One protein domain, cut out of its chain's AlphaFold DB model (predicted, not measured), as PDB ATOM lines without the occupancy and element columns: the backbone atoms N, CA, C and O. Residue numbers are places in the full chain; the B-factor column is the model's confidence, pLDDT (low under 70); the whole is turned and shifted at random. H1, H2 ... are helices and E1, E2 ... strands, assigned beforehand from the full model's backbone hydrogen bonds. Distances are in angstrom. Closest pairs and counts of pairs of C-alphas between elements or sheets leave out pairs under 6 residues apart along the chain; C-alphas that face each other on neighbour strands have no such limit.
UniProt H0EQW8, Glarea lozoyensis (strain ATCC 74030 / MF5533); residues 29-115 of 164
ATOM      1  N   ILE A  29      18.494  16.945  14.487       90.62
ATOM      2  CA  ILE A  29      19.414  17.904  15.095       90.62
ATOM      3  C   ILE A  29      18.803  18.399  16.412       90.62
ATOM      4  O   ILE A  29      17.716  18.968  16.423       90.62
ATOM      5  N   LYS A  30      19.506  18.156  17.522       89.12
ATOM      6  CA  LYS A  30      19.092  18.585  18.871       89.12
ATOM      7  C   LYS A  30      19.671  19.936  19.276       89.12
ATOM      8  O   LYS A  30      19.137  20.577  20.171       89.12
ATOM      9  N   THR A  31      20.763  20.345  18.641       89.19
ATOM     10  CA  THR A  31      21.431  21.614  18.923       89.19
ATOM     11  C   THR A  31      20.496  22.782  18.588       89.19
ATOM     12  O   THR A  31      19.804  22.708  17.564       89.19
ATOM     13  N   PRO A  32      20.443  23.843  19.413       89.75
ATOM     14  CA  PRO A  32      19.786  25.094  19.042       89.75
ATOM     15  C   PRO A  32      20.355  25.633  17.724       89.75
ATOM     16  O   PRO A  32      21.566  25.590  17.506       89.75
ATOM     17  N   ILE A  33      19.487  26.108  16.827       92.12
ATOM     18  CA  ILE A  33      19.895  26.629  15.516       92.12
ATOM     19  C   ILE A  33      19.384  28.057  15.374       92.12
ATOM     20  O   ILE A  33      18.174  28.298  15.386       92.12
ATOM     21  N   VAL A  34      20.316  28.986  15.180       93.81
ATOM     22  CA  VAL A  34      20.029  30.350  14.738       93.81
ATOM     23  C   VAL A  34      20.460  30.459  13.282       93.81
ATOM     24  O   VAL A  34      21.629  30.279  12.949       93.81
ATOM     25  N   LEU A  35      19.493  30.703  12.406       95.06
ATOM     26  CA  LEU A  35      19.672  30.789  10.967       95.06
ATOM     27  C   LEU A  35      19.537  32.246  10.529       95.06
ATOM     28  O   LEU A  35      18.440  32.799  10.557       95.06
ATOM     29  N   VAL A  36      20.633  32.851  10.083       95.44
ATOM     30  CA  VAL A  36      20.622  34.154   9.408       95.44
ATOM     31  C   VAL A  36      20.771  33.900   7.911       95.44
ATOM     32  O   VAL A  36      21.666  33.156   7.514       95.44
ATOM     33  N   TYR A  37      19.872  34.443   7.089       96.19
ATOM     34  CA  TYR A  37      19.860  34.193   5.645       96.19
ATOM     35  C   TYR A  37      19.563  35.454   4.832       96.19
ATOM     36  O   TYR A  37      18.930  36.393   5.318       96.19
ATOM     37  N   GLY A  38      20.041  35.465   3.586       96.38
ATOM     38  CA  GLY A  38      19.839  36.560   2.647       96.38
ATOM     39  C   GLY A  38      18.508  36.405   1.922       96.38
ATOM     40  O   GLY A  38      18.204  35.327   1.417       96.38
ATOM     41  N   GLY A  39      17.695  37.458   1.876       94.44
ATOM     42  CA  GLY A  39      16.421  37.443   1.146       94.44
ATOM     43  C   GLY A  39      16.605  37.412  -0.373       94.44
ATOM     44  O   GLY A  39      15.708  36.972  -1.092       94.44
ATOM     45  N   SER A  40      17.783  37.831  -0.844       94.75
ATOM     46  CA  SER A  40      18.175  37.813  -2.251       94.75
ATOM     47  C   SER A  40      19.168  36.688  -2.576       94.75
ATOM     48  O   SER A  40      19.646  36.648  -3.694       94.75
ATOM     49  N   ASP A  41      19.463  35.763  -1.650       94.69
ATOM     50  CA  ASP A  41      20.439  34.677  -1.855       94.69
ATOM     51  C   ASP A  41      20.034  33.758  -3.023       94.69
ATOM     52  O   ASP A  41      19.006  33.075  -2.993       94.69
ATOM     53  N   SER A  42      20.872  33.741  -4.058       93.56
ATOM     54  CA  SER A  42      20.673  32.949  -5.275       93.56
ATOM     55  C   SER A  42      21.124  31.485  -5.174       93.56
ATOM     56  O   SER A  42      20.746  30.667  -6.020       93.56
ATOM     57  N   LEU A  43      21.924  31.126  -4.167       94.12
ATOM     58  CA  LEU A  43      22.497  29.789  -4.012       94.12
ATOM     59  C   LEU A  43      21.587  28.856  -3.210       94.12
ATOM     60  O   LEU A  43      21.477  27.669  -3.529       94.12
ATOM     61  N   VAL A  44      20.958  29.369  -2.153       92.31
ATOM     62  CA  VAL A  44      20.219  28.547  -1.187       92.31
ATOM     63  C   VAL A  44      18.713  28.773  -1.298       92.31
ATOM     64  O   VAL A  44      18.212  29.869  -1.074       92.31
ATOM     65  N   ASP A  45      17.945  27.700  -1.525       94.50
ATOM     66  CA  ASP A  45      16.486  27.760  -1.378       94.50
ATOM     67  C   ASP A  45      16.094  27.749   0.107       94.50
ATOM     68  O   ASP A  45      15.958  26.701   0.756       94.50
ATOM     69  N   ILE A  46      15.866  28.946   0.647       94.69
ATOM     70  CA  ILE A  46      15.490  29.130   2.047       94.69
ATOM     71  C   ILE A  46      14.170  28.438   2.418       94.69
ATOM     72  O   ILE A  46      14.001  27.992   3.556       94.69
ATOM     73  N   LYS A  47      13.218  28.306   1.484       93.50
ATOM     74  CA  LYS A  47      11.913  27.688   1.773       93.50
ATOM     75  C   LYS A  47      12.070  26.193   2.014       93.50
ATOM     76  O   LYS A  47      11.401  25.644   2.893       93.50
ATOM     77  N   VAL A  48      12.954  25.547   1.256       94.00
ATOM     78  CA  VAL A  48      13.326  24.145   1.478       94.00
ATOM     79  C   VAL A  48      14.120  24.021   2.774       94.00
ATOM     80  O   VAL A  48      13.768  23.199   3.616       94.00
ATOM     81  N   MET A  49      15.110  24.888   2.998       92.38
ATOM     82  CA  MET A  49      15.931  24.848   4.211       92.38
ATOM     83  C   MET A  49      15.088  24.967   5.493       92.38
ATOM     84  O   MET A  49      15.198  24.124   6.380       92.38
ATOM     85  N   LYS A  50      14.158  25.927   5.566       92.44
ATOM     86  CA  LYS A  50      13.255  26.087   6.724       92.44
ATOM     87  C   LYS A  50      12.322  24.889   6.944       92.44
ATOM     88  O   LYS A  50      11.891  24.664   8.068       92.44
ATOM     89  N   ARG A  51      11.989  24.129   5.893       92.75
ATOM     90  CA  ARG A  51      11.145  22.922   5.988       92.75
ATOM     91  C   ARG A  51      11.916  21.712   6.513       92.75
ATOM     92  O   ARG A  51      11.333  20.881   7.213       92.75
ATOM     93  N   GLU A  52      13.180  21.598   6.124       92.31
ATOM     94  CA  GLU A  52      14.045  20.474   6.488       92.31
ATOM     95  C   GLU A  52      14.679  20.647   7.872       92.31
ATOM     96  O   GLU A  52      15.017  19.653   8.521       92.31
ATOM     97  N   LEU A  53      14.819  21.883   8.353       92.94
ATOM     98  CA  LEU A  53      15.339  22.161   9.687       92.94
ATOM     99  C   LEU A  53      14.310  21.873  10.801       92.94
ATOM    100  O   LEU A  53      13.097  21.880  10.567       92.94
ATOM    101  N   PRO A  54      14.779  21.600  12.032       92.31
ATOM    102  CA  PRO A  54      13.913  21.449  13.197       92.31
ATOM    103  C   PRO A  54      13.041  22.684  13.472       92.31
ATOM    104  O   PRO A  54      13.444  23.816  13.207       92.31
ATOM    105  N   ALA A  55      11.870  22.469  14.078       88.25
ATOM    106  CA  ALA A  55      10.902  23.532  14.368       88.25
ATOM    107  C   ALA A  55      11.398  24.577  15.388       88.25
ATOM    108  O   ALA A  55      10.887  25.690  15.404       88.25
ATOM    109  N   HIS A  56      12.398  24.238  16.211       87.44
ATOM    110  CA  HIS A  56      13.041  25.162  17.157       87.44
ATOM    111  C   HIS A  56      14.116  26.056  16.513       87.44
ATOM    112  O   HIS A  56      14.900  26.697  17.208       87.44
ATOM    113  N   THR A  57      14.200  26.072  15.182       91.50
ATOM    114  CA  THR A  57      15.129  26.945  14.460       91.50
ATOM    115  C   THR A  57      14.605  28.376  14.458       91.50
ATOM    116  O   THR A  57      13.501  28.642  13.977       91.50
ATOM    117  N   ILE A  58      15.422  29.315  14.925       90.81
ATOM    118  CA  ILE A  58      15.131  30.748  14.852       90.81
ATOM    119  C   ILE A  58      15.703  31.277  13.538       90.81
ATOM    120  O   ILE A  58      16.910  31.215  13.330       90.81
ATOM    121  N   ALA A  59      14.854  31.793  12.650       94.00
ATOM    122  CA  ALA A  59      15.267  32.271  11.331       94.00
ATOM    123  C   ALA A  59      15.150  33.800  11.220       94.00
ATOM    124  O   ALA A  59      14.088  34.358  11.497       94.00
ATOM    125  N   THR A  60      16.221  34.462  10.781       94.12
ATOM    126  CA  THR A  60      16.310  35.916  10.583       94.12
ATOM    127  C   THR A  60      16.718  36.219   9.149       94.12
ATOM    128  O   THR A  60      17.701  35.675   8.652       94.12
ATOM    129  N   GLU A  61      15.954  37.086   8.493       94.94
ATOM    130  CA  GLU A  61      16.163  37.470   7.099       94.94
ATOM    131  C   GLU A  61      16.848  38.827   6.990       94.94
ATOM    132  O   GLU A  61      16.431  39.786   7.643       94.94
ATOM    133  N   ILE A  62      17.833  38.921   6.098       94.94
ATOM    134  CA  ILE A  62      18.422  40.180   5.647       94.94
ATOM    135  C   ILE A  62      18.019  40.372   4.176       94.94
ATOM    136  O   ILE A  62      18.614  39.746   3.298       94.94
ATOM    137  N   PRO A  63      16.999  41.200   3.870       94.75
ATOM    138  CA  PRO A  63      16.302  41.153   2.578       94.75
ATOM    139  C   PRO A  63      17.188  41.314   1.335       94.75
ATOM    140  O   PRO A  63      16.958  40.668   0.319       94.75
ATOM    141  N   HIS A  64      18.203  42.173   1.412       95.06
ATOM    142  CA  HIS A  64      19.041  42.559   0.274       95.06
ATOM    143  C   HIS A  64      20.372  41.801   0.200       95.06
ATOM    144  O   HIS A  64      21.151  42.069  -0.706       95.06
ATOM    145  N   TYR A  65      20.647  40.895   1.145       96.50
ATOM    146  CA  TYR A  65      21.897  40.140   1.161       96.50
ATOM    147  C   TYR A  65      21.844  38.962   0.184       96.50
ATOM    148  O   TYR A  65      20.854  38.223   0.135       96.50
ATOM    149  N   GLU A  66      22.940  38.787  -0.544       95.25
ATOM    150  CA  GLU A  66      23.323  37.595  -1.298       95.25
ATOM    151  C   GLU A  66      24.181  36.648  -0.444       95.25
ATOM    152  O   GLU A  66      24.570  36.950   0.687       95.25
ATOM    153  N   HIS A  67      24.521  35.482  -0.996       94.62
ATOM    154  CA  HIS A  67      25.238  34.434  -0.266       94.62
ATOM    155  C   HIS A  67      26.592  34.878   0.327       94.62
ATOM    156  O   HIS A  67      26.986  34.443   1.408       94.62
ATOM    157  N   LEU A  68      27.332  35.740  -0.379       95.62
ATOM    158  CA  LEU A  68      28.671  36.186   0.037       95.62
ATOM    159  C   LEU A  68      28.652  37.417   0.950       95.62
ATOM    160  O   LEU A  68      29.671  37.735   1.572       95.62
ATOM    161  N   ASP A  69      27.505  38.079   1.083       94.56
ATOM    162  CA  ASP A  69      27.383  39.298   1.883       94.56
ATOM    163  C   ASP A  69      27.590  39.022   3.379       94.56
ATOM    164  O   ASP A  69      28.094  39.871   4.108       94.56
ATOM    165  N   PHE A  70      27.356  37.785   3.827       94.00
ATOM    166  CA  PHE A  70      27.668  37.337   5.190       94.00
ATOM    167  C   PHE A  70      29.156  37.360   5.547       94.00
ATOM    168  O   PHE A  70      29.496  37.343   6.728       94.00
ATOM    169  N   LEU A  71      30.037  37.365   4.546       93.38
ATOM    170  CA  LEU A  71      31.485  37.361   4.743       93.38
ATOM    171  C   LEU A  71      32.122  38.695   4.355       93.38
ATOM    172  O   LEU A  71      33.085  39.111   5.000       93.38
ATOM    173  N   TRP A  72      31.623  39.344   3.297       93.31
ATOM    174  CA  TRP A  72      32.316  40.466   2.650       93.31
ATOM    175  C   TRP A  72      31.481  41.734   2.468       93.31
ATOM    176  O   TRP A  72      32.010  42.714   1.935       93.31
ATOM    177  N   ALA A  73      30.214  41.763   2.894       93.81
ATOM    178  CA  ALA A  73      29.447  42.998   2.812       93.81
ATOM    179  C   ALA A  73      30.081  44.090   3.671       93.81
ATOM    180  O   ALA A  73      30.603  43.850   4.760       93.81
ATOM    181  N   ARG A  74      29.972  45.330   3.194       94.75
ATOM    182  CA  ARG A  74      30.461  46.507   3.917       94.75
ATOM    183  C   ARG A  74      29.789  46.688   5.282       94.75
ATOM    184  O   ARG A  74      30.402  47.265   6.167       94.75
ATOM    185  N   GLU A  75      28.552  46.219   5.418       93.94
ATOM    186  CA  GLU A  75      27.697  46.405   6.597       93.94
ATOM    187  C   GLU A  75      27.540  45.114   7.421       93.94
ATOM    188  O   GLU A  75      26.636  45.011   8.252       93.94
ATOM    189  N   VAL A  76      28.407  44.116   7.199       94.12
ATOM    190  CA  VAL A  76      28.348  42.803   7.870       94.12
ATOM    191  C   VAL A  76      28.414  42.925   9.399       94.12
ATOM    192  O   VAL A  76      27.743  42.196  10.131       94.12
ATOM    193  N   ASP A  77      29.167  43.903   9.888       92.81
ATOM    194  CA  ASP A  77      29.342  44.217  11.300       92.81
ATOM    195  C   ASP A  77      28.074  44.751  11.970       92.81
ATOM    196  O   ASP A  77      27.886  44.558  13.169       92.81
ATOM    197  N   THR A  78      27.187  45.376  11.198       93.25
ATOM    198  CA  THR A  78      25.932  45.948  11.703       93.25
ATOM    199  C   THR A  78      24.722  45.056  11.455       93.25
ATOM    200  O   THR A  78      23.776  45.085  12.239       93.25
ATOM    201  N   LEU A  79      24.736  44.253  10.387       92.62
ATOM    202  CA  LEU A  79      23.580  43.450   9.974       92.62
ATOM    203  C   LEU A  79      23.711  41.963  10.315       92.62
ATOM    204  O   LEU A  79      22.694  41.290  10.457       92.62
ATOM    205  N   VAL A  80      24.929  41.436  10.470       93.88
ATOM    206  CA  VAL A  80      25.157  40.004  10.741       93.88
ATOM    207  C   VAL A  80      25.674  39.786  12.153       93.88
ATOM    208  O   VAL A  80      25.095  38.998  12.901       93.88
ATOM    209  N   PHE A  81      26.739  40.484  12.550       94.31
ATOM    210  CA  PHE A  81      27.400  40.223  13.833       94.31
ATOM    211  C   PHE A  81      26.514  40.413  15.069       94.31
ATOM    212  O   PHE A  81      26.631  39.579  15.967       94.31
ATOM    213  N   PRO A  82      25.581  41.386  15.140       94.06
ATOM    214  CA  PRO A  82      24.694  41.503  16.295       94.06
ATOM    215  C   PRO A  82      23.868  40.236  16.516       94.06
ATOM    216  O   PRO A  82      23.761  39.760  17.636       94.06
ATOM    217  N   HIS A  83      23.382  39.607  15.442       91.69
ATOM    218  CA  HIS A  83      22.649  38.345  15.544       91.69
ATOM    219  C   HIS A  83      23.520  37.184  16.032       91.69
ATOM    220  O   HIS A  83      23.007  36.268  16.673       91.69
ATOM    221  N   VAL A  84      24.821  37.210  15.735       92.00
ATOM    222  CA  VAL A  84      25.775  36.206  16.220       92.00
ATOM    223  C   VAL A  84      26.057  36.413  17.704       92.00
ATOM    224  O   VAL A  84      25.999  35.449  18.461       92.00
ATOM    225  N   PHE A  85      26.320  37.648  18.133       93.06
ATOM    226  CA  PHE A  85      26.560  37.956  19.544       93.06
ATOM    227  C   PHE A  85      25.320  37.692  20.401       93.06
ATOM    228  O   PHE A  85      25.437  36.994  21.401       93.06
ATOM    229  N   ASP A  86      24.133  38.112  19.949       89.50
ATOM    230  CA  ASP A  86      22.861  37.819  20.621       89.50
ATOM    231  C   ASP A  86      22.661  36.307  20.818       89.50
ATOM    232  O   ASP A  86      22.213  35.856  21.873       89.50
ATOM    233  N   ALA A  87      22.988  35.507  19.796       89.88
ATOM    234  CA  ALA A  87      22.885  34.056  19.872       89.88
ATOM    235  C   ALA A  87      23.903  33.472  20.857       89.88
ATOM    236  O   ALA A  87      23.545  32.616  21.661       89.88
ATOM    237  N   LEU A  88      25.154  33.932  20.813       89.44
ATOM    238  CA  LEU A  88      26.182  33.466  21.736       89.44
ATOM    239  C   LEU A  88      25.799  33.785  23.180       89.44
ATOM    240  O   LEU A  88      25.766  32.858  23.977       89.44
ATOM    241  N   ASP A  89      25.411  35.027  23.477       87.44
ATOM    242  CA  ASP A  89      24.993  35.468  24.814       87.44
ATOM    243  C   ASP A  89      23.762  34.706  25.333       87.44
ATOM    244  O   ASP A  89      23.627  34.489  26.536       87.44
ATOM    245  N   SER A  90      22.876  34.257  24.439       82.25
ATOM    246  CA  SER A  90      21.674  33.495  24.809       82.25
ATOM    247  C   SER A  90      21.932  32.003  25.048       82.25
ATOM    248  O   SER A  90      21.119  31.346  25.694       82.25
ATOM    249  N   PHE A  91      23.018  31.444  24.508       77.25
ATOM    250  CA  PHE A  91      23.301  30.004  24.549       77.25
ATOM    251  C   PHE A  91      24.642  29.667  25.239       77.25
ATOM    252  O   PHE A  91      25.220  28.614  24.969       77.25
ATOM    253  N   VAL A  92      25.145  30.539  26.127       69.62
ATOM    254  CA  VAL A  92      26.445  30.357  26.813       69.62
ATOM    255  C   VAL A  92      26.433  29.188  27.813       69.62
ATOM    256  O   VAL A  92      27.461  28.533  27.993       69.62
ATOM    257  N   ASP A  93      25.287  28.879  28.428       55.97
ATOM    258  CA  ASP A  93      25.192  27.869  29.488       55.97
ATOM    259  C   ASP A  93      24.629  26.530  28.985       55.97
ATOM    260  O   ASP A  93      23.566  26.462  28.384       55.97
ATOM    261  N   ALA A  94      25.325  25.424  29.268       51.09
ATOM    262  CA  ALA A  94      25.002  24.076  28.773       51.09
ATOM    263  C   ALA A  94      23.696  23.449  29.329       51.09
ATOM    264  O   ALA A  94      23.383  22.299  29.005       51.09
ATOM    265  N   GLU A  95      22.934  24.173  30.149       51.44
ATOM    266  CA  GLU A  95      21.662  23.748  30.742       51.44
ATOM    267  C   GLU A  95      20.498  24.551  30.142       51.44
ATOM    268  O   GLU A  95      19.962  25.467  30.753       51.44
ATOM    269  N   HIS A  96      20.074  24.209  28.925       54.44
ATOM    270  CA  HIS A  96      18.936  24.888  28.303       54.44
ATOM    271  C   HIS A  96      17.607  24.301  28.788       54.44
ATOM    272  O   HIS A  96      17.127  23.273  28.295       54.44
ATOM    273  N   SER A  97      16.989  24.985  29.749       59.06
ATOM    274  CA  SER A  97      15.581  24.797  30.101       59.06
ATOM    275  C   SER A  97      14.687  25.254  28.937       59.06
ATOM    276  O   SER A  97      14.942  26.282  28.308       59.06
ATOM    277  N   GLN A  98      13.595  24.529  28.658       58.69
ATOM    278  CA  GLN A  98      12.586  24.940  27.659       58.69
ATOM    279  C   GLN A  98      12.024  26.347  27.929       58.69
ATOM    280  O   GLN A  98      11.551  27.018  27.013       58.69
ATOM    281  N   GLU A  99      12.081  26.800  29.178       61.78
ATOM    282  CA  GLU A  99      11.600  28.112  29.601       61.78
ATOM    283  C   GLU A  99      12.493  29.248  29.089       61.78
ATOM    284  O   GLU A  99      11.985  30.289  28.681       61.78
ATOM    285  N   GLU A 100      13.806  29.031  29.021       58.84
ATOM    286  CA  GLU A 100      14.779  30.030  28.570       58.84
ATOM    287  C   GLU A 100      14.677  30.267  27.057       58.84
ATOM    288  O   GLU A 100      14.642  31.409  26.591       58.84
ATOM    289  N   TYR A 101      14.455  29.189  26.295       60.34
ATOM    290  CA  TYR A 101      14.134  29.261  24.867       60.34
ATOM    291  C   TYR A 101      12.854  30.071  24.604       60.34
ATOM    292  O   TYR A 101      12.811  30.912  23.701       60.34
ATOM    293  N   ASN A 102      11.814  29.852  25.413       68.19
ATOM    294  CA  ASN A 102      10.554  30.587  25.297       68.19
ATOM    295  C   ASN A 102      10.724  32.072  25.646       68.19
ATOM    296  O   ASN A 102      10.100  32.920  25.003       68.19
ATOM    297  N   ASN A 103      11.579  32.393  26.621       67.12
ATOM    298  CA  ASN A 103      11.869  33.767  27.029       67.12
ATOM    299  C   ASN A 103      12.642  34.546  25.955       67.12
ATOM    300  O   ASN A 103      12.331  35.706  25.685       67.12
ATOM    301  N   TYR A 104      13.597  33.904  25.277       62.19
ATOM    302  CA  TYR A 104      14.263  34.502  24.119       62.19
ATOM    303  C   TYR A 104      13.274  34.758  22.969       62.19
ATOM    304  O   TYR A 104      13.265  35.836  22.367       62.19
ATOM    305  N   HIS A 105      12.386  33.794  22.689       63.69
ATOM    306  CA  HIS A 105      11.372  33.924  21.637       63.69
ATOM    307  C   HIS A 105      10.437  35.122  21.865       63.69
ATOM    308  O   HIS A 105      10.112  35.852  20.924       63.69
ATOM    309  N   SER A 106      10.016  35.347  23.111       66.75
ATOM    310  CA  SER A 106       9.113  36.440  23.478       66.75
ATOM    311  C   SER A 106       9.824  37.796  23.549       66.75
ATOM    312  O   SER A 106       9.306  38.776  23.001       66.75
ATOM    313  N   ALA A 107      11.028  37.864  24.127       64.50
ATOM    314  CA  ALA A 107      11.827  39.091  24.187       64.50
ATOM    315  C   ALA A 107      12.192  39.613  22.787       64.50
ATOM    316  O   ALA A 107      12.092  40.813  22.516       64.50
ATOM    317  N   ARG A 108      12.531  38.707  21.860       62.19
ATOM    318  CA  ARG A 108      12.848  39.064  20.472       62.19
ATOM    319  C   ARG A 108      11.626  39.547  19.687       62.19
ATOM    320  O   ARG A 108      11.724  40.524  18.950       62.19
ATOM    321  N   HIS A 109      10.456  38.925  19.855       58.31
ATOM    322  CA  HIS A 109       9.230  39.423  19.216       58.31
ATOM    323  C   HIS A 109       8.830  40.817  19.724       58.31
ATOM    324  O   HIS A 109       8.340  41.641  18.946       58.31
ATOM    325  N   ALA A 110       9.079  41.113  21.002       59.47
ATOM    326  CA  ALA A 110       8.853  42.440  21.563       59.47
ATOM    327  C   ALA A 110       9.831  43.488  20.997       59.47
ATOM    328  O   ALA A 110       9.404  44.585  20.628       59.47
ATOM    329  N   SER A 111      11.120  43.155  20.862       55.06
ATOM    330  CA  SER A 111      12.130  44.085  20.334       55.06
ATOM    331  C   SER A 111      11.982  44.346  18.828       55.06
ATOM    332  O   SER A 111      12.157  45.483  18.387       55.06
ATOM    333  N   MET A 112      11.554  43.350  18.041       58.22
ATOM    334  CA  MET A 112      11.238  43.529  16.615       58.22
ATOM    335  C   MET A 112      10.048  44.479  16.388       58.22
ATOM    336  O   MET A 112      10.090  45.310  15.479       58.22
ATOM    337  N   ASN A 113       9.015  44.423  17.237       52.66
ATOM    338  CA  ASN A 113       7.889  45.360  17.169       52.66
ATOM    339  C   ASN A 113       8.256  46.769  17.669       52.66
ATOM    340  O   ASN A 113       7.777  47.757  17.109       52.66
ATOM    341  N   ALA A 114       9.124  46.885  18.678       54.12
ATOM    342  CA  ALA A 114       9.611  48.176  19.168       54.12
ATOM    343  C   ALA A 114      10.497  48.896  18.131       54.12
ATOM    344  O   ALA A 114      10.337  50.097  17.910       54.12
ATOM    345  N   GLY A 115      11.365  48.162  17.422       50.53
ATOM    346  CA  GLY A 115      12.176  48.707  16.327       50.53
ATOM    347  C   GLY A 115      11.346  49.188  15.128       50.53
ATOM    348  O   GLY A 115      11.687  50.189  14.499       50.53
TER     349      GLY A 115
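AT A GLANCE: This is residues 29 to 115 of the 164 residues of a protein of Glarea lozoyensis (strain ATCC 74030 / MF5533) (UniProt H0EQW8). A narrow strip of two parallel strands, E1 and E2, forms the middle of the domain, with H1 over one of its faces and H4 over the other. The long helix H5 folds back beside H4, on the side of E2, with few contacts to H4, and its residues 106 to 115 stick out, while the short helices H2 and H3 lie near the last residues of the strands, H3 on the same side of the strip as H4. The printed part has 87 residues, with five named helices and two named strands in the order E1, H1, E2, H2, H3, H4, H5. The class is mostly helix, and the whole is compact, with a radius of gyration of the C-alphas of 13.8 A and spans of 36 by 28 by 25 A.

IN THESE COORDINATES: E1, residues 34 to 38, begins with C-alpha 34 at (20.029, 30.350, 14.738) and is 13.6 A long. E2, residues 58 to 62, is also 13.6 A long. H1 is residues 46 to 52, 9.8 A long, with C-alpha 46 at (15.490, 29.130, 2.047). H2 is residues 69 to 72 and H3 is residues 76 to 79. H4, residues 81 to 90, is 14.1 A long. H5, residues 98 to 115, is 26.3 A long and ends with C-alpha 115 at (12.176, 48.707, 16.327).

HOW THE PARTS SIT: E1 and E2 are parallel neighbours, with 23 degrees between their directions. N 35 and O 58 are 2.8 A apart and N 62 and O 37 are 2.9 A apart, both within hydrogen-bond range. E1, H1 and E2 form a strand-helix-strand unit, two parallel neighbour strands with a helix between them along the chain, and its crossover is right-handed. The closest C-alphas of E1 and H1 are those of Tyr 37 and Ile 46, 7.6 A apart. The closest of E1 and H4 are those of Val 34 and Ala 87, 6.9 A apart. The closest of E2 and H3 are those of Ile 62 and Leu 79, 7.5 A apart. E1 and H2 are near each other, with 5 pairs of C-alphas within 10 A. H2 and H3 are close but not clearly touching, the C-alphas of Phe 70 and Val 76 being closest at 6.1 A. H3 and H4 meet only through their link. H4 and H5 are close but not clearly touching, with the C-alphas of Ser 90 and Tyr 104 closest at 7.5 A. They run opposite ways at a shallow tilt of 34 degrees, only just short of steep. H1 and H4 are apart. Every O i to N i+4 pair is within hydrogen-bond range in H1, H4 and H5, while H2 and H3 are too short for such a pair.

THE WHOLE: The C-alphas of Ser 42 and Glu 95 are the two farthest apart, at 37.2 A. The printed part has no cut, and no link is long. Residues 106 to 115, which belong to H5, stand free. The mean pLDDT of the printed part is 83.5, and residues 92 to 115 are under 70.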